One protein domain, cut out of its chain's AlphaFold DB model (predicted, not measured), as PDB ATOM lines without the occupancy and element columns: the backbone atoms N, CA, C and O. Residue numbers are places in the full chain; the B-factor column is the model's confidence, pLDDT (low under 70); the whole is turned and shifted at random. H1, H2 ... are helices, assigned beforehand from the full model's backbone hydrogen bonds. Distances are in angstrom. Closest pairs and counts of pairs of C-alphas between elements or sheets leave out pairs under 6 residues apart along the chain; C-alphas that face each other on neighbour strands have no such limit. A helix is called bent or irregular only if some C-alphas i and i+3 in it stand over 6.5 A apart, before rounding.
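What this domain is: This is residues 2 to 78, 139 to 171 and 279 to 374 of the 374 residues of an uncharacterized protein of Streptomyces mesophilus (UniProt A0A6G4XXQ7). Six long helices make an elongated up-and-down bundle, with the hairpin of H1 and H2 along its longest axis and reaching past the other helices at one end. H2 packs on H6, H6 on H7, and H3 on H1, H4 and H7, while the short H5 joins H4 to H6 near the end of the bundle where H4 stops and H6 starts. The 206 printed residues hold seven named helices, H1 to H7 along the chain, and no named strand; the class is all helix. The whole is compact, with a radius of gyration of the C-alphas of 18.6 A, and spans 65 by 37 by 26 A.

Where its parts are: H1, the longest helix, has residues 2 to 37 and measures 51.7 A, from C-alpha 2 at (64.655, 118.752, 64.323) to C-alpha 37 at (107.042, 135.009, 89.029). H2 is residues 45 to 75, 44.4 A; H3 is residues 141 to 168, 41.5 A; H4 is residues 280 to 305, 36.9 A, with a kink of 27 degrees near residue 296. H5 is residues 308 to 316, 12.6 A. H6 is residues 318 to 339, 30.2 A, and is irregular: C-alphas 334 and 337 are 7.1 A apart. H7 is residues 347 to 372, 37.0 A, with a kink of 32 degrees near residue 359, and ends with C-alpha 372 at (99.012, 120.925, 50.423).

How they stand to each other: In the bundle of H1, H2, H3, H4, H6 and H7, each helix runs against the one before it. H1 and H2, a helical hairpin, touch at a shallow tilt of 21 degrees; their closest C-alphas, of Thr 23 and Ala 54, are 4.4 A apart. H2 touches H6 at a shallow tilt of 16 degrees, opposite ways, closest at the C-alphas of Ala 58 and Gly 325, 4.5 A. With residues 24 to 35 alone, H1 touches H3 at a tilt of 37 degrees, only just steep; the closest C-alphas are those of Gly 31 and Thr 158, 4.8 A. H3 touches H4, opposite ways, closest at the C-alphas of Ala 156 and Phe 292, 5.2 A. H6 and H7, a helical hairpin, have their closest C-alphas at Val 331 and Thr 354, 6.6 A. H5 touches no helix but is near H7; H1 and H7 are apart. Every O i to N i+4 pair is within hydrogen-bond range in H1 and H5; the counts are 25 of 27 in H2, 21 of 24 in H3, 20 of 22 in H4, 16 of 18 in H6 and 21 of 22 in H7.

The domain as a whole: The C-alphas farthest apart, of Trp 78 and Gly 279, are 65.6 A apart. Residues 79 to 138 and 172 to 278 are not printed; the C-alpha gaps are 30.2 A and 9.7 A. Of the links printed whole, none is long. Mean pLDDT of the printed part is 75.7; 59 residues are under 70, among them 343 to 374.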
ATOM      1  N   GLY A   2      63.663 117.928  65.050       75.25
ATOM      2  CA  GLY A   2      64.655 118.752  64.323       75.25
ATOM      3  C   GLY A   2      65.116 120.044  65.020       75.25
ATOM      4  O   GLY A   2      66.310 120.300  65.093       75.25
ATOM      5  N   LYS A   3      64.208 120.813  65.645       78.06
ATOM      6  CA  LYS A   3      64.588 122.024  66.409       78.06
ATOM      7  C   LYS A   3      65.537 121.741  67.584       78.06
ATOM      8  O   LYS A   3      66.387 122.567  67.883       78.06
ATOM      9  N   PHE A   4      65.390 120.593  68.248       81.00
ATOM     10  CA  PHE A   4      66.247 120.220  69.375       81.00
ATOM     11  C   PHE A   4      67.650 119.831  68.899       81.00
ATOM     12  O   PHE A   4      68.629 120.304  69.464       81.00
ATOM     13  N   VAL A   5      67.741 119.042  67.821       81.56
ATOM     14  CA  VAL A   5      69.024 118.670  67.194       81.56
ATOM     15  C   VAL A   5      69.777 119.919  66.734       81.56
ATOM     16  O   VAL A   5      70.963 120.055  67.012       81.56
ATOM     17  N   TYR A   6      69.069 120.880  66.134       77.44
ATOM     18  CA  TYR A   6      69.651 122.155  65.712       77.44
ATOM     19  C   TYR A   6      70.209 122.980  66.886       77.44
ATOM     20  O   TYR A   6      71.343 123.453  66.830       77.44
ATOM     21  N   LEU A   7      69.443 123.122  67.977       84.25
ATOM     22  CA  LEU A   7      69.906 123.833  69.176       84.25
ATOM     23  C   LEU A   7      71.105 123.137  69.831       84.25
ATOM     24  O   LEU A   7      72.045 123.812  70.249       84.25
ATOM     25  N   LEU A   8      71.092 121.802  69.889       86.31
ATOM     26  CA  LEU A   8      72.192 121.010  70.435       86.31
ATOM     27  C   LEU A   8      73.469 121.179  69.604       86.31
ATOM     28  O   LEU A   8      74.530 121.439  70.166       86.31
ATOM     29  N   TYR A   9      73.367 121.096  68.277       83.56
ATOM     30  CA  TYR A   9      74.497 121.301  67.370       83.56
ATOM     31  C   TYR A   9      75.093 122.708  67.514       83.56
ATOM     32  O   TYR A   9      76.307 122.863  67.658       83.56
ATOM     33  N   GLY A  10      74.241 123.739  67.563       82.69
ATOM     34  CA  GLY A  10      74.674 125.113  67.816       82.69
ATOM     35  C   GLY A  10      75.399 125.261  69.158       82.69
ATOM     36  O   GLY A  10      76.479 125.852  69.213       82.69
ATOM     37  N   ALA A  11      74.853 124.677  70.229       88.12
ATOM     38  CA  ALA A  11      75.469 124.699  71.554       88.12
ATOM     39  C   ALA A  11      76.840 124.000  71.578       88.12
ATOM     40  O   ALA A  11      77.788 124.540  72.148       88.12
ATOM     41  N   LEU A  12      76.977 122.845  70.918       87.50
ATOM     42  CA  LEU A  12      78.247 122.118  70.810       87.50
ATOM     43  C   LEU A  12      79.299 122.923  70.038       87.50
ATOM     44  O   LEU A  12      80.438 123.037  70.488       87.50
ATOM     45  N   THR A  13      78.918 123.536  68.917       85.69
ATOM     46  CA  THR A  13      79.803 124.394  68.114       85.69
ATOM     47  C   THR A  13      80.306 125.596  68.914       85.69
ATOM     48  O   THR A  13      81.507 125.879  68.912       85.69
ATOM     49  N   TRP A  14      79.428 126.269  69.663       87.31
ATOM     50  CA  TRP A  14      79.837 127.343  70.573       87.31
ATOM     51  C   TRP A  14      80.726 126.837  71.709       87.31
ATOM     52  O   TRP A  14      81.736 127.472  72.006       87.31
ATOM     53  N   GLY A  15      80.418 125.673  72.283       88.06
ATOM     54  CA  GLY A  15      81.248 125.028  73.299       88.06
ATOM     55  C   GLY A  15      82.675 124.773  72.811       88.06
ATOM     56  O   GLY A  15      83.629 125.168  73.473       88.06
ATOM     57  N   VAL A  16      82.841 124.211  71.607       85.31
ATOM     58  CA  VAL A  16      84.162 123.991  70.987       85.31
ATOM     59  C   VAL A  16      84.925 125.306  70.824       85.31
ATOM     60  O   VAL A  16      86.120 125.372  71.131       85.31
ATOM     61  N   ARG A  17      84.250 126.368  70.366       86.56
ATOM     62  CA  ARG A  17      84.854 127.700  70.188       86.56
ATOM     63  C   ARG A  17      85.283 128.313  71.523       86.56
ATOM     64  O   ARG A  17      86.394 128.836  71.604       86.56
ATOM     65  N   LEU A  18      84.442 128.213  72.553       88.31
ATOM     66  CA  LEU A  18      84.737 128.695  73.904       88.31
ATOM     67  C   LEU A  18      85.892 127.919  74.540       88.31
ATOM     68  O   LEU A  18      86.791 128.546  75.090       88.31
ATOM     69  N   CYS A  19      85.929 126.590  74.403       87.94
ATOM     70  CA  CYS A  19      87.061 125.784  74.857       87.94
ATOM     71  C   CYS A  19      88.355 126.199  74.150       87.94
ATOM     72  O   CYS A  19      89.366 126.401  74.810       87.94
ATOM     73  N   ALA A  20      88.325 126.400  72.830       82.19
ATOM     74  CA  ALA A  20      89.502 126.843  72.091       82.19
ATOM     75  C   ALA A  20      90.001 128.221  72.565       82.19
ATOM     76  O   ALA A  20      91.195 128.389  72.804       82.19
ATOM     77  N   ALA A  21      89.105 129.202  72.717       82.81
ATOM     78  CA  ALA A  21      89.462 130.528  73.224       82.81
ATOM     79  C   ALA A  21      89.976 130.469  74.673       82.81
ATOM     80  O   ALA A  21      90.990 131.087  74.992       82.81
ATOM     81  N   GLY A  22      89.313 129.677  75.521       85.81
ATOM     82  CA  GLY A  22      89.677 129.458  76.916       85.81
ATOM     83  C   GLY A  22      91.063 128.842  77.070       85.81
ATOM     84  O   GLY A  22      91.846 129.342  77.872       85.81
ATOM     85  N   THR A  23      91.415 127.835  76.259       85.06
ATOM     86  CA  THR A  23      92.766 127.253  76.259       85.06
ATOM     87  C   THR A  23      93.821 128.315  75.967       85.06
ATOM     88  O   THR A  23      94.755 128.460  76.746       85.06
ATOM     89  N   TRP A  24      93.667 129.095  74.893       84.19
ATOM     90  CA  TRP A  24      94.661 130.108  74.523       84.19
ATOM     91  C   TRP A  24      94.789 131.227  75.559       84.19
ATOM     92  O   TRP A  24      95.904 131.630  75.883       84.19
ATOM     93  N   ALA A  25      93.668 131.712  76.098       85.62
ATOM     94  CA  ALA A  25      93.682 132.730  77.142       85.62
ATOM     95  C   ALA A  25      94.368 132.211  78.414       85.62
ATOM     96  O   ALA A  25      95.258 132.872  78.944       85.62
ATOM     97  N   ALA A  26      94.007 131.009  78.862       87.69
ATOM     98  CA  ALA A  26      94.568 130.404  80.062       87.69
ATOM     99  C   ALA A  26      96.069 130.115  79.925       87.69
ATOM    100  O   ALA A  26      96.826 130.398  80.848       87.69
ATOM    101  N   VAL A  27      96.511 129.631  78.761       83.81
ATOM    102  CA  VAL A  27      97.932 129.409  78.452       83.81
ATOM    103  C   VAL A  27      98.720 130.722  78.485       83.81
ATOM    104  O   VAL A  27      99.760 130.786  79.136       83.81
ATOM    105  N   SER A  28      98.210 131.790  77.862       83.94
ATOM    106  CA  SER A  28      98.858 133.108  77.902       83.94
ATOM    107  C   SER A  28      98.966 133.651  79.321       83.94
ATOM    108  O   SER A  28     100.029 134.123  79.713       83.94
ATOM    109  N   VAL A  29      97.884 133.573  80.103       87.94
ATOM    110  CA  VAL A  29      97.884 134.057  81.488       87.94
ATOM    111  C   VAL A  29      98.845 133.234  82.341       87.94
ATOM    112  O   VAL A  29      99.647 133.818  83.062       87.94
ATOM    113  N   ALA A  30      98.835 131.903  82.220       84.81
ATOM    114  CA  ALA A  30      99.785 131.042  82.918       84.81
ATOM    115  C   ALA A  30     101.236 131.384  82.545       84.81
ATOM    116  O   ALA A  30     102.062 131.551  83.434       84.81
ATOM    117  N   GLY A  31     101.536 131.559  81.254       84.44
ATOM    118  CA  GLY A  31     102.875 131.920  80.784       84.44
ATOM    119  C   GLY A  31     103.338 133.296  81.272       84.44
ATOM    120  O   GLY A  31     104.464 133.426  81.737       84.44
ATOM    121  N   ILE A  32     102.464 134.306  81.239       85.94
ATOM    122  CA  ILE A  32     102.741 135.653  81.771       85.94
ATOM    123  C   ILE A  32     102.983 135.603  83.281       85.94
ATOM    124  O   ILE A  32     103.915 136.236  83.775       85.94
ATOM    125  N   LEU A  33     102.159 134.848  84.013       86.25
ATOM    126  CA  LEU A  33     102.325 134.677  85.451       86.25
ATOM    127  C   LEU A  33     103.664 134.028  85.760       86.25
ATOM    128  O   LEU A  33     104.394 134.601  86.557       86.25
ATOM    129  N   VAL A  34     104.000 132.924  85.079       82.56
ATOM    130  CA  VAL A  34     105.303 132.260  85.208       82.56
ATOM    131  C   VAL A  34     106.423 133.254  84.953       82.56
ATOM    132  O   VAL A  34     107.250 133.423  85.835       82.56
ATOM    133  N   LEU A  35     106.426 133.954  83.812       80.75
ATOM    134  CA  LEU A  35     107.478 134.913  83.454       80.75
ATOM    135  C   LEU A  35     107.679 136.002  84.510       80.75
ATOM    136  O   LEU A  35     108.820 136.358  84.796       80.75
ATOM    137  N   GLY A  36     106.592 136.518  85.088       77.94
ATOM    138  CA  GLY A  36     106.671 137.539  86.132       77.94
ATOM    139  C   GLY A  36     106.905 137.000  87.548       77.94
ATOM    140  O   GLY A  36     107.163 137.783  88.457       77.94
ATOM    141  N   SER A  37     106.814 135.682  87.747       76.38
ATOM    142  CA  SER A  37     107.042 135.009  89.029       76.38
ATOM    143  C   SER A  37     108.291 134.126  89.039       76.38
ATOM    144  O   SER A  37     108.482 133.386  89.999       76.38
ATOM    145  N   LEU A  38     109.138 134.175  88.002       68.19
ATOM    146  CA  LEU A  38     110.397 133.411  87.950       68.19
ATOM    147  C   LEU A  38     111.348 133.764  89.102       68.19
ATOM    148  O   LEU A  38     112.183 132.950  89.476       68.19
ATOM    149  N   SER A  39     111.211 134.965  89.661       62.03
ATOM    150  CA  SER A  39     111.961 135.461  90.817       62.03
ATOM    151  C   SER A  39     111.300 135.160  92.166       62.03
ATOM    152  O   SER A  39     111.842 135.558  93.196       62.03
ATOM    153  N   GLY A  40     110.119 134.533  92.169       64.44
ATOM    154  CA  GLY A  40     109.344 134.245  93.370       64.44
ATOM    155  C   GLY A  40     109.448 132.781  93.814       64.44
ATOM    156  O   GLY A  40     109.652 131.888  92.987       64.44
ATOM    157  N   PRO A  41     109.258 132.509  95.114       67.62
ATOM    158  CA  PRO A  41     109.250 131.155  95.640       67.62
ATOM    159  C   PRO A  41     108.030 130.367  95.122       67.62
ATOM    160  O   PRO A  41     106.911 130.884  95.172       67.62
ATOM    161  N   PRO A  42     108.184 129.107  94.668       71.75
ATOM    162  CA  PRO A  42     107.032 128.231  94.478       71.75
ATOM    163  C   PRO A  42     106.329 127.938  95.823       71.75
ATOM    164  O   PRO A  42     106.998 127.965  96.862       71.75
ATOM    165  N   PRO A  43     105.023 127.593  95.826       80.50
ATOM    166  CA  PRO A  43     104.206 127.253  94.660       80.50
ATOM    167  C   PRO A  43     103.707 128.468  93.865       80.50
ATOM    168  O   PRO A  43     103.257 129.472  94.411       80.50
ATOM    169  N   LEU A  44     103.724 128.344  92.537       83.44
ATOM    170  CA  LEU A  44     103.182 129.347  91.619       83.44
ATOM    171  C   LEU A  44     101.672 129.130  91.427       83.44
ATOM    172  O   LEU A  44     101.217 128.751  90.345       83.44
ATOM    173  N   ASP A  45     100.891 129.347  92.488       86.38
ATOM    174  CA  ASP A  45      99.459 129.003  92.557       86.38
ATOM    175  C   ASP A  45      98.634 129.579  91.400       86.38
ATOM    176  O   ASP A  45      97.779 128.895  90.831       86.38
ATOM    177  N   GLY A  46      98.929 130.817  90.994       86.00
ATOM    178  CA  GLY A  46      98.281 131.447  89.845       86.00
ATOM    179  C   GLY A  46      98.545 130.686  88.542       86.00
ATOM    180  O   GLY A  46      97.607 130.339  87.824       86.00
ATOM    181  N   ALA A  47      99.810 130.373  88.249       86.81
ATOM    182  CA  ALA A  47     100.182 129.612  87.057       86.81
ATOM    183  C   ALA A  47      99.596 128.190  87.079       86.81
ATOM    184  O   ALA A  47      99.132 127.699  86.050       86.81
ATOM    185  N   LEU A  48      99.550 127.550  88.252       88.38
ATOM    186  CA  LEU A  48      98.931 126.236  88.440       88.38
ATOM    187  C   LEU A  48      97.428 126.259  88.153       88.38
ATOM    188  O   LEU A  48      96.934 125.397  87.424       88.38
ATOM    189  N   ALA A  49      96.702 127.239  88.695       93.12
ATOM    190  CA  ALA A  49      95.266 127.377  88.475       93.12
ATOM    191  C   ALA A  49      94.946 127.579  86.986       93.12
ATOM    192  O   ALA A  49      94.106 126.872  86.427       93.12
ATOM    193  N   TRP A  50      95.661 128.486  86.316       91.62
ATOM    194  CA  TRP A  50      95.465 128.739  84.887       91.62
ATOM    195  C   TRP A  50      95.938 127.581  84.002       91.62
ATOM    196  O   TRP A  50      95.290 127.283  83.000       91.62
ATOM    197  N   GLY A  51      96.990 126.860  84.393       88.06
ATOM    198  CA  GLY A  51      97.413 125.633  83.719       88.06
ATOM    199  C   GLY A  51      96.348 124.528  83.771       88.06
ATOM    200  O   GLY A  51      96.077 123.886  82.756       88.06
ATOM    201  N   TRP A  52      95.649 124.372  84.902       93.25
ATOM    202  CA  TRP A  52      94.492 123.474  84.997       93.25
ATOM    203  C   TRP A  52      93.340 123.906  84.092       93.25
ATOM    204  O   TRP A  52      92.778 123.066  83.388       93.25
ATOM    205  N   VAL A  53      93.003 125.200  84.069       93.25
ATOM    206  CA  VAL A  53      91.971 125.737  83.163       93.25
ATOM    207  C   VAL A  53      92.338 125.440  81.707       93.25
ATOM    208  O   VAL A  53      91.505 124.930  80.956       93.25
ATOM    209  N   ALA A  54      93.595 125.676  81.321       88.88
ATOM    210  CA  ALA A  54      94.093 125.373  79.985       88.88
ATOM    211  C   ALA A  54      93.936 123.887  79.635       88.88
ATOM    212  O   ALA A  54      93.393 123.572  78.573       88.88
ATOM    213  N   ALA A  55      94.351 122.985  80.532       89.31
ATOM    214  CA  ALA A  55      94.255 121.541  80.335       89.31
ATOM    215  C   ALA A  55      92.796 121.064  80.224       89.31
ATOM    216  O   ALA A  55      92.461 120.318  79.303       89.31
ATOM    217  N   VAL A  56      91.903 121.539  81.100       93.06
ATOM    218  CA  VAL A  56      90.470 121.202  81.061       93.06
ATOM    219  C   VAL A  56      89.829 121.689  79.763       93.06
ATOM    220  O   VAL A  56      89.123 120.923  79.109       93.06
ATOM    221  N   CYS A  57      90.098 122.927  79.339       90.69
ATOM    222  CA  CYS A  57      89.590 123.442  78.068       90.69
ATOM    223  C   CYS A  57      90.152 122.661  76.867       90.69
ATOM    224  O   CYS A  57      89.406 122.350  75.933       90.69
ATOM    225  N   ALA A  58      91.437 122.296  76.908       87.31
ATOM    226  CA  ALA A  58      92.102 121.576  75.828       87.31
ATOM    227  C   ALA A  58      91.568 120.144  75.666       87.31
ATOM    228  O   ALA A  58      91.412 119.690  74.537       87.31
ATOM    229  N   VAL A  59      91.236 119.460  76.769       91.19
ATOM    230  CA  VAL A  59      90.624 118.118  76.766       91.19
ATOM    231  C   VAL A  59      89.112 118.175  76.521       91.19
ATOM    232  O   VAL A  59      88.561 117.309  75.844       91.19
ATOM    233  N   GLY A  60      88.421 119.210  77.001       91.25
ATOM    234  CA  GLY A  60      86.987 119.395  76.761       91.25
ATOM    235  C   GLY A  60      86.659 119.585  75.278       91.25
ATOM    236  O   GLY A  60      85.658 119.064  74.789       91.25
ATOM    237  N   ARG A  61      87.538 120.261  74.529       90.00
ATOM    238  CA  ARG A  61      87.364 120.501  73.091       90.00
ATOM    239  C   ARG A  61      87.184 119.216  72.257       90.00
ATOM    240  O   ARG A  61      86.170 119.131  71.563       90.00
ATOM    241  N   PRO A  62      88.098 118.224  72.271       89.94
ATOM    242  CA  PRO A  62      87.914 116.987  71.519       89.94
ATOM    243  C   PRO A  62      86.703 116.187  71.998       89.94
ATOM    244  O   PRO A  62      86.019 115.609  71.161       89.94
ATOM    245  N   VAL A  63      86.380 116.193  73.298       92.81
ATOM    246  CA  VAL A  63      85.163 115.537  73.810       92.81
ATOM    247  C   VAL A  63      83.915 116.130  73.155       92.81
ATOM    248  O   VAL A  63      83.091 115.389  72.625       92.81
ATOM    249  N   LEU A  64      83.801 117.461  73.111       91.75
ATOM    250  CA  LEU A  64      82.683 118.139  72.449       91.75
ATOM    251  C   LEU A  64      82.630 117.846  70.943       91.75
ATOM    252  O   LEU A  64      81.542 117.682  70.397       91.75
ATOM    253  N   LEU A  65      83.784 117.742  70.276       89.50
ATOM    254  CA  LEU A  65      83.859 117.378  68.858       89.50
ATOM    255  C   LEU A  65      83.419 115.935  68.594       89.50
ATOM    256  O   LEU A  65      82.701 115.690  67.629       89.50
ATOM    257  N   TRP A  66      83.801 114.989  69.452       93.31
ATOM    258  CA  TRP A  66      83.340 113.603  69.361       93.31
ATOM    259  C   TRP A  66      81.835 113.486  69.604       93.31
ATOM    260  O   TRP A  66      81.151 112.793  68.853       93.31
ATOM    261  N   VAL A  67      81.302 114.209  70.594       91.69
ATOM    262  CA  VAL A  67      79.852 114.275  70.837       91.69
ATOM    263  C   VAL A  67      79.134 114.872  69.630       91.69
ATOM    264  O   VAL A  67      78.145 114.303  69.178       91.69
ATOM    265  N   ARG A  68      79.649 115.972  69.064       89.62
ATOM    266  CA  ARG A  68      79.095 116.578  67.846       89.62
ATOM    267  C   ARG A  68      79.086 115.588  66.684       89.62
ATOM    268  O   ARG A  68      78.036 115.398  66.087       89.62
ATOM    269  N   LYS A  69      80.203 114.901  66.428       88.00
ATOM    270  CA  LYS A  69      80.292 113.880  65.377       88.00
ATOM    271  C   LYS A  69      79.258 112.763  65.570       88.00
ATOM    272  O   LYS A  69      78.616 112.357  64.609       88.00
ATOM    273  N   GLY A  70      79.053 112.302  66.805       87.81
ATOM    274  CA  GLY A  70      78.023 111.306  67.116       87.81
ATOM    275  C   GLY A  70      76.595 111.820  66.898       87.81
ATOM    276  O   GLY A  70      75.750 111.087  66.390       87.81
ATOM    277  N   VAL A  71      76.315 113.083  67.243       86.31
ATOM    278  CA  VAL A  71      75.018 113.728  66.956       86.31
ATOM    279  C   VAL A  71      74.779 113.806  65.451       86.31
ATOM    280  O   VAL A  71      73.680 113.473  65.006       86.31
ATOM    281  N   ASP A  72      75.807 114.176  64.684       79.75
ATOM    282  CA  ASP A  72      75.747 114.219  63.227       79.75
ATOM    283  C   ASP A  72      75.406 112.825  62.693       79.75
ATOM    284  O   ASP A  72      74.342 112.667  62.104       79.75
ATOM    285  N   GLU A  73      76.196 111.793  63.013       83.06
ATOM    286  CA  GLU A  73      75.986 110.398  62.584       83.06
ATOM    287  C   GLU A  73      74.574 109.852  62.883       83.06
ATOM    288  O   GLU A  73      73.991 109.140  62.061       83.06
ATOM    289  N   VAL A  74      73.997 110.199  64.038       79.44
ATOM    290  CA  VAL A  74      72.643 109.776  64.428       79.44
ATOM    291  C   VAL A  74      71.562 110.573  63.700       79.44
ATOM    292  O   VAL A  74      70.522 110.007  63.364       79.44
ATOM    293  N   SER A  75      71.776 111.866  63.444       70.75
ATOM    294  CA  SER A  75      70.782 112.730  62.795       70.75
ATOM    295  C   SER A  75      70.413 112.256  61.385       70.75
ATOM    296  O   SER A  75      69.239 112.309  61.027       70.75
ATOM    297  N   TRP A  76      71.365 111.677  60.645       59.78
ATOM    298  CA  TRP A  76      71.130 111.099  59.316       59.78
ATOM    299  C   TRP A  76      70.281 109.828  59.328       59.78
ATOM    300  O   TRP A  76      69.640 109.502  58.334       59.78
ATOM    301  N   ARG A  77      70.278 109.081  60.441       64.06
ATOM    302  CA  ARG A  77      69.518 107.825  60.565       64.06
ATOM    303  C   ARG A  77      68.028 108.042  60.789       64.06
ATOM    304  O   ARG A  77      67.268 107.079  60.743       64.06
ATOM    305  N   TRP A  78      67.603 109.275  61.045       59.00
ATOM    306  CA  TRP A  78      66.192 109.614  61.121       59.00
ATOM    307  C   TRP A  78      65.741 110.061  59.735       59.00
ATOM    308  O   TRP A  78      66.033 111.199  59.366       59.00
ATOM    309  N   SER A 139      84.420 134.513  58.902       60.31
ATOM    310  CA  SER A 139      84.706 133.332  58.062       60.31
ATOM    311  C   SER A 139      85.551 133.699  56.844       60.31
ATOM    312  O   SER A 139      85.927 132.831  56.068       60.31
ATOM    313  N   SER A 140      85.860 134.991  56.676       72.19
ATOM    314  CA  SER A 140      86.699 135.456  55.578       72.19
ATOM    315  C   SER A 140      88.115 134.860  55.671       72.19
ATOM    316  O   SER A 140      88.656 134.762  56.780       72.19
ATOM    317  N   PRO A 141      88.760 134.546  54.531       70.19
ATOM    318  CA  PRO A 141      90.156 134.095  54.465       70.19
ATOM    319  C   PRO A 141      91.113 134.942  55.311       70.19
ATOM    320  O   PRO A 141      91.955 134.445  56.062       70.19
ATOM    321  N   VAL A 142      90.930 136.265  55.257       72.88
ATOM    322  CA  VAL A 142      91.720 137.239  56.019       72.88
ATOM    323  C   VAL A 142      91.576 137.015  57.523       72.88
ATOM    324  O   VAL A 142      92.568 137.054  58.251       72.88
ATOM    325  N   TRP A 143      90.361 136.751  58.002       72.88
ATOM    326  CA  TRP A 143      90.110 136.514  59.418       72.88
ATOM    327  C   TRP A 143      90.663 135.169  59.898       72.88
ATOM    328  O   TRP A 143      91.218 135.090  60.997       72.88
ATOM    329  N   VAL A 144      90.565 134.120  59.074       69.25
ATOM    330  CA  VAL A 144      91.154 132.802  59.366       69.25
ATOM    331  C   VAL A 144      92.671 132.923  59.530       69.25
ATOM    332  O   VAL A 144      93.226 132.463  60.535       69.25
ATOM    333  N   LYS A 145      93.329 133.627  58.602       72.06
ATOM    334  CA  LYS A 145      94.772 133.895  58.649       72.06
ATOM    335  C   LYS A 145      95.151 134.761  59.851       72.06
ATOM    336  O   LYS A 145      96.048 134.390  60.606       72.06
ATOM    337  N   LEU A 146      94.412 135.841  60.118       77.56
ATOM    338  CA  LEU A 146      94.640 136.698  61.288       77.56
ATOM    339  C   LEU A 146      94.530 135.916  62.604       77.56
ATOM    340  O   LEU A 146      95.399 136.036  63.466       77.56
ATOM    341  N   ARG A 147      93.499 135.078  62.761       74.06
ATOM    342  CA  ARG A 147      93.312 134.246  63.959       74.06
ATOM    343  C   ARG A 147      94.480 133.282  64.169       74.06
ATOM    344  O   ARG A 147      94.878 133.057  65.312       74.06
ATOM    345  N   ARG A 148      95.031 132.718  63.093       72.81
ATOM    346  CA  ARG A 148      96.214 131.850  63.164       72.81
ATOM    347  C   ARG A 148      97.471 132.618  63.548       72.81
ATOM    348  O   ARG A 148      98.190 132.154  64.425       72.81
ATOM    349  N   CYS A 149      97.689 133.804  62.983       74.94
ATOM    350  CA  CYS A 149      98.787 134.678  63.397       74.94
ATOM    351  C   CYS A 149      98.674 135.060  64.880       74.94
ATOM    352  O   CYS A 149      99.658 135.000  65.611       74.94
ATOM    353  N   LEU A 150      97.467 135.378  65.359       77.81
ATOM    354  CA  LEU A 150      97.229 135.681  66.773       77.81
ATOM    355  C   LEU A 150      97.503 134.479  67.688       77.81
ATOM    356  O   LEU A 150      97.979 134.663  68.804       77.81
ATOM    357  N   ALA A 151      97.265 133.251  67.218       75.31
ATOM    358  CA  ALA A 151      97.582 132.034  67.966       75.31
ATOM    359  C   ALA A 151      99.096 131.784  68.126       75.31
ATOM    360  O   ALA A 151      99.484 130.983  68.974       75.31
ATOM    361  N   LEU A 152      99.959 132.484  67.380       75.25
ATOM    362  CA  LEU A 152     101.414 132.426  67.566       75.25
ATOM    363  C   LEU A 152     101.874 133.177  68.827       75.25
ATOM    364  O   LEU A 152     102.897 132.823  69.409       75.25
ATOM    365  N   ILE A 153     101.112 134.180  69.284       78.06
ATOM    366  CA  ILE A 153     101.474 134.992  70.456       78.06
ATOM    367  C   ILE A 153     101.513 134.138  71.739       78.06
ATOM    368  O   ILE A 153     102.557 134.120  72.394       78.06
ATOM    369  N   PRO A 154     100.458 133.373  72.097       75.94
ATOM    370  CA  PRO A 154     100.512 132.490  73.261       75.94
ATOM    371  C   PRO A 154     101.611 131.431  73.161       75.94
ATOM    372  O   PRO A 154     102.191 131.060  74.179       75.94
ATOM    373  N   VAL A 155     101.905 130.939  71.949       75.94
ATOM    374  CA  VAL A 155     102.982 129.966  71.726       75.94
ATOM    375  C   VAL A 155     104.324 130.576  72.112       75.94
ATOM    376  O   VAL A 155     105.047 129.971  72.902       75.94
ATOM    377  N   ALA A 156     104.633 131.781  71.630       77.88
ATOM    378  CA  ALA A 156     105.873 132.466  71.975       77.88
ATOM    379  C   ALA A 156     105.975 132.714  73.488       77.88
ATOM    380  O   ALA A 156     106.954 132.296  74.095       77.88
ATOM    381  N   ILE A 157     104.924 133.273  74.106       79.00
ATOM    382  CA  ILE A 157     104.866 133.537  75.555       79.00
ATOM    383  C   ILE A 157     105.133 132.262  76.363       79.00
ATOM    384  O   ILE A 157     105.968 132.254  77.263       79.00
ATOM    385  N   THR A 158     104.436 131.173  76.035       75.38
ATOM    386  CA  THR A 158     104.559 129.905  76.769       75.38
ATOM    387  C   THR A 158     105.940 129.303  76.589       75.38
ATOM    388  O   THR A 158     106.539 128.838  77.550       75.38
ATOM    389  N   THR A 159     106.473 129.343  75.371       75.31
ATOM    390  CA  THR A 159     107.807 128.813  75.083       75.31
ATOM    391  C   THR A 159     108.857 129.565  75.891       75.31
ATOM    392  O   THR A 159     109.675 128.938  76.559       75.31
ATOM    393  N   THR A 160     108.779 130.895  75.934       77.56
ATOM    394  CA  THR A 160     109.664 131.710  76.772       77.56
ATOM    395  C   THR A 160     109.504 131.386  78.244       77.56
ATOM    396  O   THR A 160     110.510 131.215  78.919       77.56
ATOM    397  N   ALA A 161     108.273 131.261  78.744       76.44
ATOM    398  CA  ALA A 161     108.025 130.917  80.140       76.44
ATOM    399  C   ALA A 161     108.727 129.608  80.525       76.44
ATOM    400  O   ALA A 161     109.347 129.519  81.582       76.44
ATOM    401  N   VAL A 162     108.701 128.609  79.640       73.25
ATOM    402  CA  VAL A 162     109.362 127.329  79.908       73.25
ATOM    403  C   VAL A 162     110.880 127.421  79.813       73.25
ATOM    404  O   VAL A 162     111.567 126.908  80.692       73.25
ATOM    405  N   PHE A 163     111.423 128.076  78.786       72.81
ATOM    406  CA  PHE A 163     112.874 128.265  78.701       72.81
ATOM    407  C   PHE A 163     113.409 129.126  79.851       72.81
ATOM    408  O   PHE A 163     114.483 128.831  80.365       72.81
ATOM    409  N   GLY A 164     112.645 130.118  80.309       71.62
ATOM    410  CA  GLY A 164     112.965 130.913  81.491       71.62
ATOM    411  C   GLY A 164     112.973 130.076  82.770       71.62
ATOM    412  O   GLY A 164     113.918 130.171  83.551       71.62
ATOM    413  N   LEU A 165     111.996 129.175  82.949       69.94
ATOM    414  CA  LEU A 165     112.007 128.206  84.056       69.94
ATOM    415  C   LEU A 165     113.255 127.312  84.011       69.94
ATOM    416  O   LEU A 165     113.925 127.145  85.029       69.94
ATOM    417  N   LEU A 166     113.603 126.778  82.837       68.19
ATOM    418  CA  LEU A 166     114.782 125.921  82.659       68.19
ATOM    419  C   LEU A 166     116.101 126.671  82.902       68.19
ATOM    420  O   LEU A 166     117.013 126.113  83.506       68.19
ATOM    421  N   GLY A 167     116.196 127.928  82.458       64.00
ATOM    422  CA  GLY A 167     117.375 128.772  82.664       64.00
ATOM    423  C   GLY A 167     117.568 129.175  84.127       64.00
ATOM    424  O   GLY A 167     118.694 129.188  84.613       64.00
ATOM    425  N   SER A 168     116.475 129.434  84.852       61.78
ATOM    426  CA  SER A 168     116.527 129.859  86.259       61.78
ATOM    427  C   SER A 168     117.096 128.791  87.207       61.78
ATOM    428  O   SER A 168     117.763 129.119  88.183       61.78
ATOM    429  N   GLY A 169     116.908 127.501  86.898       52.66
ATOM    430  CA  GLY A 169     117.398 126.387  87.719       52.66
ATOM    431  C   GLY A 169     118.913 126.137  87.669       52.66
ATOM    432  O   GLY A 169     119.402 125.313  88.440       52.66
ATOM    433  N   LEU A 170     119.650 126.799  86.769       47.66
ATOM    434  CA  LEU A 170     121.089 126.581  86.565       47.66
ATOM    435  C   LEU A 170     121.985 127.618  87.271       47.66
ATOM    436  O   LEU A 170     123.196 127.410  87.314       47.66
ATOM    437  N   ASN A 171     121.415 128.682  87.849       51.12
ATOM    438  CA  ASN A 171     122.161 129.800  88.442       51.12
ATOM    439  C   ASN A 171     122.007 129.892  89.974       51.12
ATOM    440  O   ASN A 171     121.095 129.310  90.568       51.12
ATOM    441  N   GLY A 279     119.008 140.329  86.885       62.78
ATOM    442  CA  GLY A 279     118.945 138.872  87.011       62.78
ATOM    443  C   GLY A 279     118.341 138.182  85.772       62.78
ATOM    444  O   GLY A 279     118.608 138.595  84.642       62.78
ATOM    445  N   PRO A 280     117.512 137.131  85.924       61.19
ATOM    446  CA  PRO A 280     117.020 136.338  84.794       61.19
ATOM    447  C   PRO A 280     116.061 137.099  83.858       61.19
ATOM    448  O   PRO A 280     115.782 136.628  82.757       61.19
ATOM    449  N   GLY A 281     115.544 138.267  84.260       61.91
ATOM    450  CA  GLY A 281     114.538 139.020  83.506       61.91
ATOM    451  C   GLY A 281     114.999 139.541  82.144       61.91
ATOM    452  O   GLY A 281     114.242 139.427  81.176       61.91
ATOM    453  N   GLU A 282     116.240 140.026  82.034       68.56
ATOM    454  CA  GLU A 282     116.815 140.491  80.762       68.56
ATOM    455  C   GLU A 282     116.949 139.334  79.760       68.56
ATOM    456  O   GLU A 282     116.487 139.421  78.617       68.56
ATOM    457  N   ASN A 283     117.465 138.194  80.229       72.38
ATOM    458  CA  ASN A 283     117.561 136.970  79.435       72.38
ATOM    459  C   ASN A 283     116.182 136.471  78.988       72.38
ATOM    460  O   ASN A 283     116.027 136.025  77.853       72.38
ATOM    461  N   ASN A 284     115.161 136.581  79.843       72.62
ATOM    462  CA  ASN A 284     113.796 136.177  79.503       72.62
ATOM    463  C   ASN A 284     113.159 137.077  78.441       72.62
ATOM    464  O   ASN A 284     112.463 136.569  77.562       72.62
ATOM    465  N   LEU A 285     113.400 138.391  78.483       80.12
ATOM    466  CA  LEU A 285     112.930 139.303  77.440       80.12
ATOM    467  C   LEU A 285     113.625 139.008  76.108       80.12
ATOM    468  O   LEU A 285     112.963 138.907  75.075       80.12
ATOM    469  N   PHE A 286     114.945 138.815  76.131       81.12
ATOM    470  CA  PHE A 286     115.699 138.431  74.941       81.12
ATOM    471  C   PHE A 286     115.206 137.095  74.367       81.12
ATOM    472  O   PHE A 286     114.932 137.003  73.170       81.12
ATOM    473  N   LEU A 287     115.007 136.081  75.217       78.38
ATOM    474  CA  LEU A 287     114.420 134.798  74.830       78.38
ATOM    475  C   LEU A 287     113.013 134.969  74.255       78.38
ATOM    476  O   LEU A 287     112.686 134.302  73.277       78.38
ATOM    477  N   LEU A 288     112.184 135.859  74.812       82.06
ATOM    478  CA  LEU A 288     110.861 136.158  74.260       82.06
ATOM    479  C   LEU A 288     110.962 136.725  72.859       82.06
ATOM    480  O   LEU A 288     110.295 136.223  71.960       82.06
ATOM    481  N   ILE A 289     111.803 137.736  72.667       84.62
ATOM    482  CA  ILE A 289     112.001 138.364  71.363       84.62
ATOM    483  C   ILE A 289     112.518 137.329  70.362       84.62
ATOM    484  O   ILE A 289     111.952 137.196  69.279       84.62
ATOM    485  N   LEU A 290     113.536 136.548  70.731       83.75
ATOM    486  CA  LEU A 290     114.108 135.508  69.880       83.75
ATOM    487  C   LEU A 290     113.058 134.461  69.487       83.75
ATOM    488  O   LEU A 290     112.884 134.171  68.304       83.75
ATOM    489  N   LEU A 291     112.327 133.916  70.460       80.62
ATOM    490  CA  LEU A 291     111.299 132.906  70.216       80.62
ATOM    491  C   LEU A 291     110.120 133.471  69.428       80.62
ATOM    492  O   LEU A 291     109.563 132.768  68.589       80.62
ATOM    493  N   PHE A 292     109.762 134.734  69.643       81.81
ATOM    494  CA  PHE A 292     108.745 135.421  68.858       81.81
ATOM    495  C   PHE A 292     109.191 135.585  67.403       81.81
ATOM    496  O   PHE A 292     108.433 135.244  66.496       81.81
ATOM    497  N   VAL A 293     110.436 136.007  67.164       83.94
ATOM    498  CA  VAL A 293     111.022 136.106  65.818       83.94
ATOM    499  C   VAL A 293     111.060 134.742  65.134       83.94
ATOM    500  O   VAL A 293     110.631 134.639  63.991       83.94
ATOM    501  N   VAL A 294     111.501 133.685  65.823       78.75
ATOM    502  CA  VAL A 294     111.502 132.310  65.291       78.75
ATOM    503  C   VAL A 294     110.075 131.862  64.968       78.75
ATOM    504  O   VAL A 294     109.796 131.402  63.862       78.75
ATOM    505  N   THR A 295     109.139 132.050  65.895       75.75
ATOM    506  CA  THR A 295     107.733 131.668  65.704       75.75
ATOM    507  C   THR A 295     107.104 132.426  64.535       75.75
ATOM    508  O   THR A 295     106.358 131.833  63.763       75.75
ATOM    509  N   LEU A 296     107.426 133.706  64.342       79.62
ATOM    510  CA  LEU A 296     106.982 134.471  63.179       79.62
ATOM    511  C   LEU A 296     107.661 134.001  61.890       79.62
ATOM    512  O   LEU A 296     106.976 133.778  60.898       79.62
ATOM    513  N   ALA A 297     108.980 133.810  61.894       80.12
ATOM    514  CA  ALA A 297     109.743 133.424  60.709       80.12
ATOM    515  C   ALA A 297     109.308 132.065  60.145       80.12
ATOM    516  O   ALA A 297     109.263 131.904  58.930       80.12
ATOM    517  N   PHE A 298     108.953 131.107  61.007       75.56
ATOM    518  CA  PHE A 298     108.500 129.779  60.583       75.56
ATOM    519  C   PHE A 298     106.973 129.643  60.554       75.56
ATOM    520  O   PHE A 298     106.423 129.066  59.620       75.56
ATOM    521  N   GLY A 299     106.267 130.189  61.544       70.44
ATOM    522  CA  GLY A 299     104.814 130.070  61.661       70.44
ATOM    523  C   GLY A 299     104.048 130.958  60.683       70.44
ATOM    524  O   GLY A 299     103.026 130.532  60.146       70.44
ATOM    525  N   LEU A 300     104.528 132.173  60.390       75.81
ATOM    526  CA  LEU A 300     103.826 133.082  59.479       75.81
ATOM    527  C   LEU A 300     103.773 132.526  58.039       75.81
ATOM    528  O   LEU A 300     102.676 132.450  57.493       75.81
ATOM    529  N   PRO A 301     104.875 132.047  57.425       75.88
ATOM    530  CA  PRO A 301     104.801 131.458  56.086       75.88
ATOM    531  C   PRO A 301     103.871 130.243  56.021       75.88
ATOM    532  O   PRO A 301     103.070 130.140  55.098       75.88
ATOM    533  N   LEU A 302     103.911 129.360  57.025       68.38
ATOM    534  CA  LEU A 302     103.064 128.161  57.080       68.38
ATOM    535  C   LEU A 302     101.578 128.493  57.241       68.38
ATOM    536  O   LEU A 302     100.722 127.842  56.648       68.38
ATOM    537  N   THR A 303     101.258 129.510  58.042       68.88
ATOM    538  CA  THR A 303      99.871 129.956  58.233       68.88
ATOM    539  C   THR A 303      99.315 130.680  57.012       68.88
ATOM    540  O   THR A 303      98.111 130.619  56.786       68.88
ATOM    541  N   LEU A 304     100.169 131.333  56.220       74.19
ATOM    542  CA  LEU A 304      99.770 132.021  54.995       74.19
ATOM    543  C   LEU A 304      99.670 131.091  53.777       74.19
ATOM    544  O   LEU A 304      98.850 131.379  52.900       74.19
ATOM    545  N   ALA A 305     100.494 130.037  53.726       69.31
ATOM    546  CA  ALA A 305     100.616 129.117  52.593       69.31
ATOM    547  C   ALA A 305      99.537 128.026  52.538       69.31
ATOM    548  O   ALA A 305      99.272 127.506  51.461       69.31
ATOM    549  N   ALA A 306      98.940 127.660  53.670       65.50
ATOM    550  CA  ALA A 306      97.920 126.620  53.695       65.50
ATOM    551  C   ALA A 306      96.553 127.135  53.210       65.50
ATOM    552  O   ALA A 306      96.179 128.279  53.493       65.50
ATOM    553  N   GLU A 307      95.819 126.281  52.496       71.81
ATOM    554  CA  GLU A 307      94.480 126.579  51.982       71.81
ATOM    555  C   GLU A 307      93.447 126.624  53.113       71.81
ATOM    556  O   GLU A 307      93.508 125.846  54.066       71.81
ATOM    557  N   ASP A 308      92.497 127.558  53.035       68.69
ATOM    558  CA  ASP A 308      91.587 127.854  54.148       68.69
ATOM    559  C   ASP A 308      90.716 126.642  54.546       68.69
ATOM    560  O   ASP A 308      90.424 126.464  55.735       68.69
ATOM    561  N   ASP A 309      90.381 125.774  53.584       70.06
ATOM    562  CA  ASP A 309      89.537 124.589  53.776       70.06
ATOM    563  C   ASP A 309      90.251 123.479  54.558       70.06
ATOM    564  O   ASP A 309      89.722 123.000  55.564       70.06
ATOM    565  N   ASP A 310      91.496 123.150  54.205       69.56
ATOM    566  CA  ASP A 310      92.312 122.168  54.936       69.56
ATOM    567  C   ASP A 310      92.536 122.597  56.390       69.56
ATOM    568  O   ASP A 310      92.521 121.806  57.344       69.56
ATOM    569  N   LEU A 311      92.733 123.903  56.580       65.81
ATOM    570  CA  LEU A 311      92.935 124.493  57.891       65.81
ATOM    571  C   LEU A 311      91.670 124.478  58.742       65.81
ATOM    572  O   LEU A 311      91.770 124.355  59.974       65.81
ATOM    573  N   HIS A 312      90.511 124.626  58.106       72.25
ATOM    574  CA  HIS A 312      89.219 124.482  58.746       72.25
ATOM    575  C   HIS A 312      88.976 123.019  59.123       72.25
ATOM    576  O   HIS A 312      88.701 122.734  60.291       72.25
ATOM    577  N   GLU A 313      89.168 122.083  58.192       76.19
ATOM    578  CA  GLU A 313      88.972 120.653  58.423       76.19
ATOM    579  C   GLU A 313      89.823 120.162  59.603       76.19
ATOM    580  O   GLU A 313      89.312 119.549  60.545       76.19
ATOM    581  N   GLN A 314      91.103 120.538  59.648       72.25
ATOM    582  CA  GLN A 314      91.996 120.179  60.750       72.25
ATOM    583  C   GLN A 314      91.559 120.779  62.101       72.25
ATOM    584  O   GLN A 314      91.686 120.142  63.155       72.25
ATOM    585  N   ALA A 315      91.044 122.012  62.105       72.62
ATOM    586  CA  ALA A 315      90.578 122.668  63.326       72.62
ATOM    587  C   ALA A 315      89.334 121.985  63.925       72.62
ATOM    588  O   ALA A 315      89.112 122.078  65.141       72.62
ATOM    589  N   TRP A 316      88.558 121.292  63.093       81.25
ATOM    590  CA  TRP A 316      87.350 120.568  63.483       81.25
ATOM    591  C   TRP A 316      87.538 119.049  63.568       81.25
ATOM    592  O   TRP A 316      86.684 118.371  64.136       81.25
ATOM    593  N   ALA A 317      88.671 118.512  63.109       80.69
ATOM    594  CA  ALA A 317      89.002 117.097  63.202       80.69
ATOM    595  C   ALA A 317      89.132 116.630  64.675       80.69
ATOM    596  O   ALA A 317      90.073 117.038  65.371       80.69
ATOM    597  N   PRO A 318      88.256 115.730  65.171       84.62
ATOM    598  CA  PRO A 318      88.266 115.312  66.578       84.62
ATOM    599  C   PRO A 318      89.586 114.663  67.008       84.62
ATOM    600  O   PRO A 318      90.078 114.913  68.109       84.62
ATOM    601  N   TRP A 319      90.198 113.861  66.132       83.00
ATOM    602  CA  TRP A 319      91.462 113.175  66.410       83.00
ATOM    603  C   TRP A 319      92.624 114.166  66.565       83.00
ATOM    604  O   TRP A 319      93.394 114.056  67.518       83.00
ATOM    605  N   ALA A 320      92.706 115.182  65.700       77.69
ATOM    606  CA  ALA A 320      93.761 116.191  65.750       77.69
ATOM    607  C   ALA A 320      93.660 117.009  67.045       77.69
ATOM    608  O   ALA A 320      94.658 117.236  67.727       77.69
ATOM    609  N   GLN A 321      92.434 117.370  67.440       81.94
ATOM    610  CA  GLN A 321      92.187 118.058  68.708       81.94
ATOM    611  C   GLN A 321      92.421 117.158  69.930       81.94
ATOM    612  O   GLN A 321      92.781 117.664  70.989       81.94
ATOM    613  N   THR A 322      92.268 115.836  69.795       83.00
ATOM    614  CA  THR A 322      92.588 114.872  70.864       83.00
ATOM    615  C   THR A 322      94.093 114.817  71.103       83.00
ATOM    616  O   THR A 322      94.534 114.934  72.244       83.00
ATOM    617  N   VAL A 323      94.885 114.707  70.031       81.75
ATOM    618  CA  VAL A 323      96.354 114.737  70.108       81.75
ATOM    619  C   VAL A 323      96.828 116.063  70.701       81.75
ATOM    620  O   VAL A 323      97.627 116.065  71.634       81.75
ATOM    621  N   TYR A 324      96.282 117.188  70.230       79.00
ATOM    622  CA  TYR A 324      96.602 118.508  70.776       79.00
ATOM    623  C   TYR A 324      96.258 118.624  72.270       79.00
ATOM    624  O   TYR A 324      97.097 119.048  73.062       79.00
ATOM    625  N   GLY A 325      95.055 118.204  72.675       79.56
ATOM    626  CA  GLY A 325      94.632 118.230  74.075       79.56
ATOM    627  C   GLY A 325      95.516 117.373  74.981       79.56
ATOM    628  O   GLY A 325      95.897 117.817  76.063       79.56
ATOM    629  N   ALA A 326      95.903 116.181  74.515       83.75
ATOM    630  CA  ALA A 326      96.817 115.295  75.230       83.75
ATOM    631  C   ALA A 326      98.213 115.911  75.395       83.75
ATOM    632  O   ALA A 326      98.789 115.822  76.477       83.75
ATOM    633  N   ILE A 327      98.734 116.579  74.358       80.69
ATOM    634  CA  ILE A 327     100.018 117.291  74.421       80.69
ATOM    635  C   ILE A 327      99.951 118.422  75.451       80.69
ATOM    636  O   ILE A 327     100.785 118.467  76.349       80.69
ATOM    637  N   VAL A 328      98.943 119.300  75.375       79.88
ATOM    638  CA  VAL A 328      98.797 120.434  76.310       79.88
ATOM    639  C   VAL A 328      98.684 119.947  77.758       79.88
ATOM    640  O   VAL A 328      99.391 120.446  78.634       79.88
ATOM    641  N   ALA A 329      97.839 118.945  78.014       83.81
ATOM    642  CA  ALA A 329      97.689 118.371  79.346       83.81
ATOM    643  C   ALA A 329      98.977 117.680  79.825       83.81
ATOM    644  O   ALA A 329      99.380 117.862  80.972       83.81
ATOM    645  N   GLY A 330      99.648 116.928  78.949       82.38
ATOM    646  CA  GLY A 330     100.912 116.261  79.251       82.38
ATOM    647  C   GLY A 330     102.015 117.247  79.633       82.38
ATOM    648  O   GLY A 330     102.662 117.060  80.660       82.38
ATOM    649  N   VAL A 331     102.178 118.331  78.865       78.31
ATOM    650  CA  VAL A 331     103.135 119.415  79.157       78.31
ATOM    651  C   VAL A 331     102.858 120.038  80.517       78.31
ATOM    652  O   VAL A 331     103.774 120.184  81.322       78.31
ATOM    653  N   PHE A 332     101.596 120.362  80.801       82.56
ATOM    654  CA  PHE A 332     101.223 120.924  82.094       82.56
ATOM    655  C   PHE A 332     101.555 119.967  83.250       82.56
ATOM    656  O   PHE A 332     102.151 120.378  84.247       82.56
ATOM    657  N   LEU A 333     101.236 118.677  83.110       84.88
ATOM    658  CA  LEU A 333     101.549 117.668  84.127       84.88
ATOM    659  C   LEU A 333     103.060 117.476  84.322       84.88
ATOM    660  O   LEU A 333     103.498 117.299  85.456       84.88
ATOM    661  N   LEU A 334     103.847 117.558  83.247       81.31
ATOM    662  CA  LEU A 334     105.313 117.516  83.284       81.31
ATOM    663  C   LEU A 334     105.916 118.728  84.008       81.31
ATOM    664  O   LEU A 334     106.909 118.584  84.713       81.31
ATOM    665  N   GLN A 335     105.314 119.909  83.862       77.44
ATOM    666  CA  GLN A 335     105.775 121.149  84.502       77.44
ATOM    667  C   GLN A 335     105.302 121.298  85.947       77.44
ATOM    668  O   GLN A 335     105.892 122.047  86.725       77.44
ATOM    669  N   ARG A 336     104.252 120.571  86.334       83.31
ATOM    670  CA  ARG A 336     103.632 120.663  87.655       83.31
ATOM    671  C   ARG A 336     104.621 120.537  88.830       83.31
ATOM    672  O   ARG A 336     104.477 121.332  89.753       83.31
ATOM    673  N   PRO A 337     105.615 119.623  88.843       79.25
ATOM    674  CA  PRO A 337     106.581 119.538  89.942       79.25
ATOM    675  C   PRO A 337     107.426 120.805  90.111       79.25
ATOM    676  O   PRO A 337     107.673 121.220  91.240       79.25
ATOM    677  N   VAL A 338     107.804 121.443  88.996       76.12
ATOM    678  CA  VAL A 338     108.540 122.715  88.994       76.12
ATOM    679  C   VAL A 338     107.648 123.830  89.532       76.12
ATOM    680  O   VAL A 338     108.044 124.546  90.444       76.12
ATOM    681  N   LEU A 339     106.409 123.919  89.039       79.81
ATOM    682  CA  LEU A 339     105.437 124.921  89.491       79.81
ATOM    683  C   LEU A 339     105.063 124.771  90.977       79.81
ATOM    684  O   LEU A 339     104.739 125.761  91.628       79.81
ATOM    685  N   LEU A 340     105.098 123.547  91.510       82.88
ATOM    686  CA  LEU A 340     104.859 123.245  92.925       82.88
ATOM    687  C   LEU A 340     106.120 123.346  93.796       82.88
ATOM    688  O   LEU A 340     106.007 123.256  95.013       82.88
ATOM    689  N   GLY A 341     107.312 123.473  93.208       72.19
ATOM    690  CA  GLY A 341     108.578 123.439  93.948       72.19
ATOM    691  C   GLY A 341     108.934 122.071  94.543       72.19
ATOM    692  O   GLY A 341     109.842 121.981  95.362       72.19
ATOM    693  N   THR A 342     108.255 120.988  94.148       76.94
ATOM    694  CA  THR A 342     108.452 119.640  94.721       76.94
ATOM    695  C   THR A 342     109.616 118.865  94.094       76.94
ATOM    696  O   THR A 342     109.848 117.711  94.447       76.94
ATOM    697  N   GLY A 343     110.331 119.466  93.140       62.28
ATOM    698  CA  GLY A 343     111.511 118.888  92.502       62.28
ATOM    699  C   GLY A 343     111.639 119.285  91.036       62.28
ATOM    700  O   GLY A 343     110.641 119.476  90.339       62.28
ATOM    701  N   VAL A 344     112.881 119.395  90.569       56.88
ATOM    702  CA  VAL A 344     113.205 119.607  89.157       56.88
ATOM    703  C   VAL A 344     113.379 118.220  88.525       56.88
ATOM    704  O   VAL A 344     114.306 117.510  88.917       56.88
ATOM    705  N   PRO A 345     112.489 117.762  87.624       53.25
ATOM    706  CA  PRO A 345     112.763 116.551  86.852       53.25
ATOM    707  C   PRO A 345     114.042 116.769  86.036       53.25
ATOM    708  O   PRO A 345     114.269 117.894  85.597       53.25
ATOM    709  N   ASP A 346     114.857 115.722  85.832       58.16
ATOM    710  CA  ASP A 346     116.120 115.801  85.081       58.16
ATOM    711  C   ASP A 346     115.976 116.735  83.873       58.16
ATOM    712  O   ASP A 346     115.207 116.457  82.945       58.16
ATOM    713  N   ASN A 347     116.691 117.868  83.919       61.75
ATOM    714  CA  ASN A 347     116.480 119.025  83.040       61.75
ATOM    715  C   ASN A 347     116.421 118.641  81.556       61.75
ATOM    716  O   ASN A 347     115.704 119.265  80.781       61.75
ATOM    717  N   ILE A 348     117.114 117.574  81.154       56.00
ATOM    718  CA  ILE A 348     117.148 117.060  79.782       56.00
ATOM    719  C   ILE A 348     115.785 116.515  79.332       56.00
ATOM    720  O   ILE A 348     115.358 116.817  78.222       56.00
ATOM    721  N   VAL A 349     115.071 115.757  80.172       59.09
ATOM    722  CA  VAL A 349     113.760 115.185  79.813       59.09
ATOM    723  C   VAL A 349     112.706 116.281  79.739       59.09
ATOM    724  O   VAL A 349     111.901 116.287  78.812       59.09
ATOM    725  N   LEU A 350     112.741 117.250  80.659       61.81
ATOM    726  CA  LEU A 350     111.817 118.385  80.646       61.81
ATOM    727  C   LEU A 350     112.088 119.327  79.461       61.81
ATOM    728  O   LEU A 350     111.145 119.779  78.807       61.81
ATOM    729  N   THR A 351     113.360 119.563  79.128       60.34
ATOM    730  CA  THR A 351     113.765 120.363  77.958       60.34
ATOM    731  C   THR A 351     113.399 119.661  76.653       60.34
ATOM    732  O   THR A 351     112.824 120.289  75.768       60.34
ATOM    733  N   LEU A 352     113.659 118.353  76.531       60.94
ATOM    734  CA  LEU A 352     113.286 117.568  75.351       60.94
ATOM    735  C   LEU A 352     111.772 117.453  75.207       60.94
ATOM    736  O   LEU A 352     111.267 117.637  74.108       60.94
ATOM    737  N   ALA A 353     111.039 117.196  76.290       62.69
ATOM    738  CA  ALA A 353     109.584 117.098  76.245       62.69
ATOM    739  C   ALA A 353     108.948 118.447  75.894       62.69
ATOM    740  O   ALA A 353     108.058 118.497  75.049       62.69
ATOM    741  N   THR A 354     109.430 119.554  76.466       62.91
ATOM    742  CA  THR A 354     108.871 120.879  76.162       62.91
ATOM    743  C   THR A 354     109.289 121.374  74.777       62.91
ATOM    744  O   THR A 354     108.447 121.854  74.018       62.91
ATOM    745  N   GLY A 355     110.555 121.192  74.396       60.94
ATOM    746  CA  GLY A 355     111.043 121.485  73.049       60.94
ATOM    747  C   GLY A 355     110.312 120.661  71.990       60.94
ATOM    748  O   GLY A 355     109.867 121.207  70.984       60.94
ATOM    749  N   ALA A 356     110.071 119.372  72.250       63.03
ATOM    750  CA  ALA A 356     109.243 118.527  71.396       63.03
ATOM    751  C   ALA A 356     107.795 119.025  71.332       63.03
ATOM    752  O   ALA A 356     107.189 118.950  70.276       63.03
ATOM    753  N   CYS A 357     107.235 119.599  72.396       61.97
ATOM    754  CA  CYS A 357     105.879 120.151  72.363       61.97
ATOM    755  C   CYS A 357     105.762 121.498  71.632       61.97
ATOM    756  O   CYS A 357     104.657 121.848  71.228       61.97
ATOM    757  N   PHE A 358     106.862 122.225  71.407       59.50
ATOM    758  CA  PHE A 358     106.923 123.348  70.459       59.50
ATOM    759  C   PHE A 358     107.116 122.846  69.024       59.50
ATOM    760  O   PHE A 358     106.430 123.276  68.095       59.50
ATOM    761  N   LEU A 359     108.019 121.879  68.853       60.16
ATOM    762  CA  LEU A 359     108.322 121.301  67.556       60.16
ATOM    763  C   LEU A 359     107.161 120.479  67.012       60.16
ATOM    764  O   LEU A 359     106.967 120.511  65.819       60.16
ATOM    765  N   VAL A 360     106.358 119.787  67.818       64.62
ATOM    766  CA  VAL A 360     105.285 118.909  67.322       64.62
ATOM    767  C   VAL A 360     104.145 119.693  66.662       64.62
ATOM    768  O   VAL A 360     103.803 119.348  65.539       64.62
ATOM    769  N   PRO A 361     103.567 120.759  67.247       63.22
ATOM    770  CA  PRO A 361     102.589 121.600  66.559       63.22
ATOM    771  C   PRO A 361     103.178 122.285  65.324       63.22
ATOM    772  O   PRO A 361     102.521 122.316  64.286       63.22
ATOM    773  N   LEU A 362     104.423 122.774  65.409       61.75
ATOM    774  CA  LEU A 362     105.133 123.370  64.276       61.75
ATOM    775  C   LEU A 362     105.364 122.331  63.164       61.75
ATOM    776  O   LEU A 362     105.109 122.598  62.001       61.75
ATOM    777  N   PHE A 363     105.778 121.119  63.517       61.06
ATOM    778  CA  PHE A 363     106.072 120.008  62.616       61.06
ATOM    779  C   PHE A 363     104.798 119.414  62.022       61.06
ATOM    780  O   PHE A 363     104.788 119.072  60.848       61.06
ATOM    781  N   LEU A 364     103.703 119.355  62.783       63.16
ATOM    782  CA  LEU A 364     102.377 119.020  62.266       63.16
ATOM    783  C   LEU A 364     101.895 120.090  61.280       63.16
ATOM    784  O   LEU A 364     101.340 119.735  60.246       63.16
ATOM    785  N   GLN A 365     102.147 121.376  61.544       63.53
ATOM    786  CA  GLN A 365     101.866 122.448  60.582       63.53
ATOM    787  C   GLN A 365     102.755 122.360  59.333       63.53
ATOM    788  O   GLN A 365     102.246 122.522  58.229       63.53
ATOM    789  N   ILE A 366     104.047 122.044  59.481       57.97
ATOM    790  CA  ILE A 366     104.990 121.850  58.366       57.97
ATOM    791  C   ILE A 366     104.581 120.641  57.519       57.97
ATOM    792  O   ILE A 366     104.462 120.764  56.306       57.97
ATOM    793  N   LEU A 367     104.332 119.483  58.134       60.72
ATOM    794  CA  LEU A 367     103.936 118.258  57.434       60.72
ATOM    795  C   LEU A 367     102.641 118.440  56.643       60.72
ATOM    796  O   LEU A 367     102.540 117.935  55.527       60.72
ATOM    797  N   TYR A 368     101.667 119.161  57.204       58.66
ATOM    798  CA  TYR A 368     100.424 119.462  56.500       58.66
ATOM    799  C   TYR A 368     100.633 120.489  55.388       58.66
ATOM    800  O   TYR A 368     100.225 120.216  54.266       58.66
ATOM    801  N   GLY A 369     101.346 121.592  55.639       54.91
ATOM    802  CA  GLY A 369     101.654 122.583  54.600       54.91
ATOM    803  C   GLY A 369     102.472 122.010  53.434       54.91
ATOM    804  O   GLY A 369     102.296 122.406  52.290       54.91
ATOM    805  N   VAL A 370     103.338 121.025  53.685       58.19
ATOM    806  CA  VAL A 370     104.064 120.305  52.623       58.19
ATOM    807  C   VAL A 370     103.140 119.377  51.829       58.19
ATOM    808  O   VAL A 370     103.379 119.143  50.647       58.19
ATOM    809  N   ARG A 371     102.086 118.843  52.456       58.00
ATOM    810  CA  ARG A 371     101.103 117.983  51.790       58.00
ATOM    811  C   ARG A 371     100.164 118.776  50.883       58.00
ATOM    812  O   ARG A 371      99.796 118.240  49.853       58.00
ATOM    813  N   THR A 372      99.839 120.017  51.239       49.94
ATOM    814  CA  THR A 372      99.012 120.925  50.423       49.94
ATOM    815  C   THR A 372      99.782 121.556  49.257       49.94
ATOM    816  O   THR A 372      99.184 122.075  48.329       49.94
ATOM    817  N   LEU A 373     101.120 121.525  49.289       50.44
ATOM    818  CA  LEU A 373     101.983 121.985  48.189       50.44
ATOM    819  C   LEU A 373     102.237 120.912  47.110       50.44
ATOM    820  O   LEU A 373     102.957 121.187  46.147       50.44
ATOM    821  N   ARG A 374     101.718 119.694  47.290       48.41
ATOM    822  CA  ARG A 374     101.762 118.599  46.309       48.41
ATOM    823  C   ARG A 374     100.397 118.422  45.681       48.41
ATOM    824  O   ARG A 374     100.386 118.150  44.462       48.41
TER     825      ARG A 374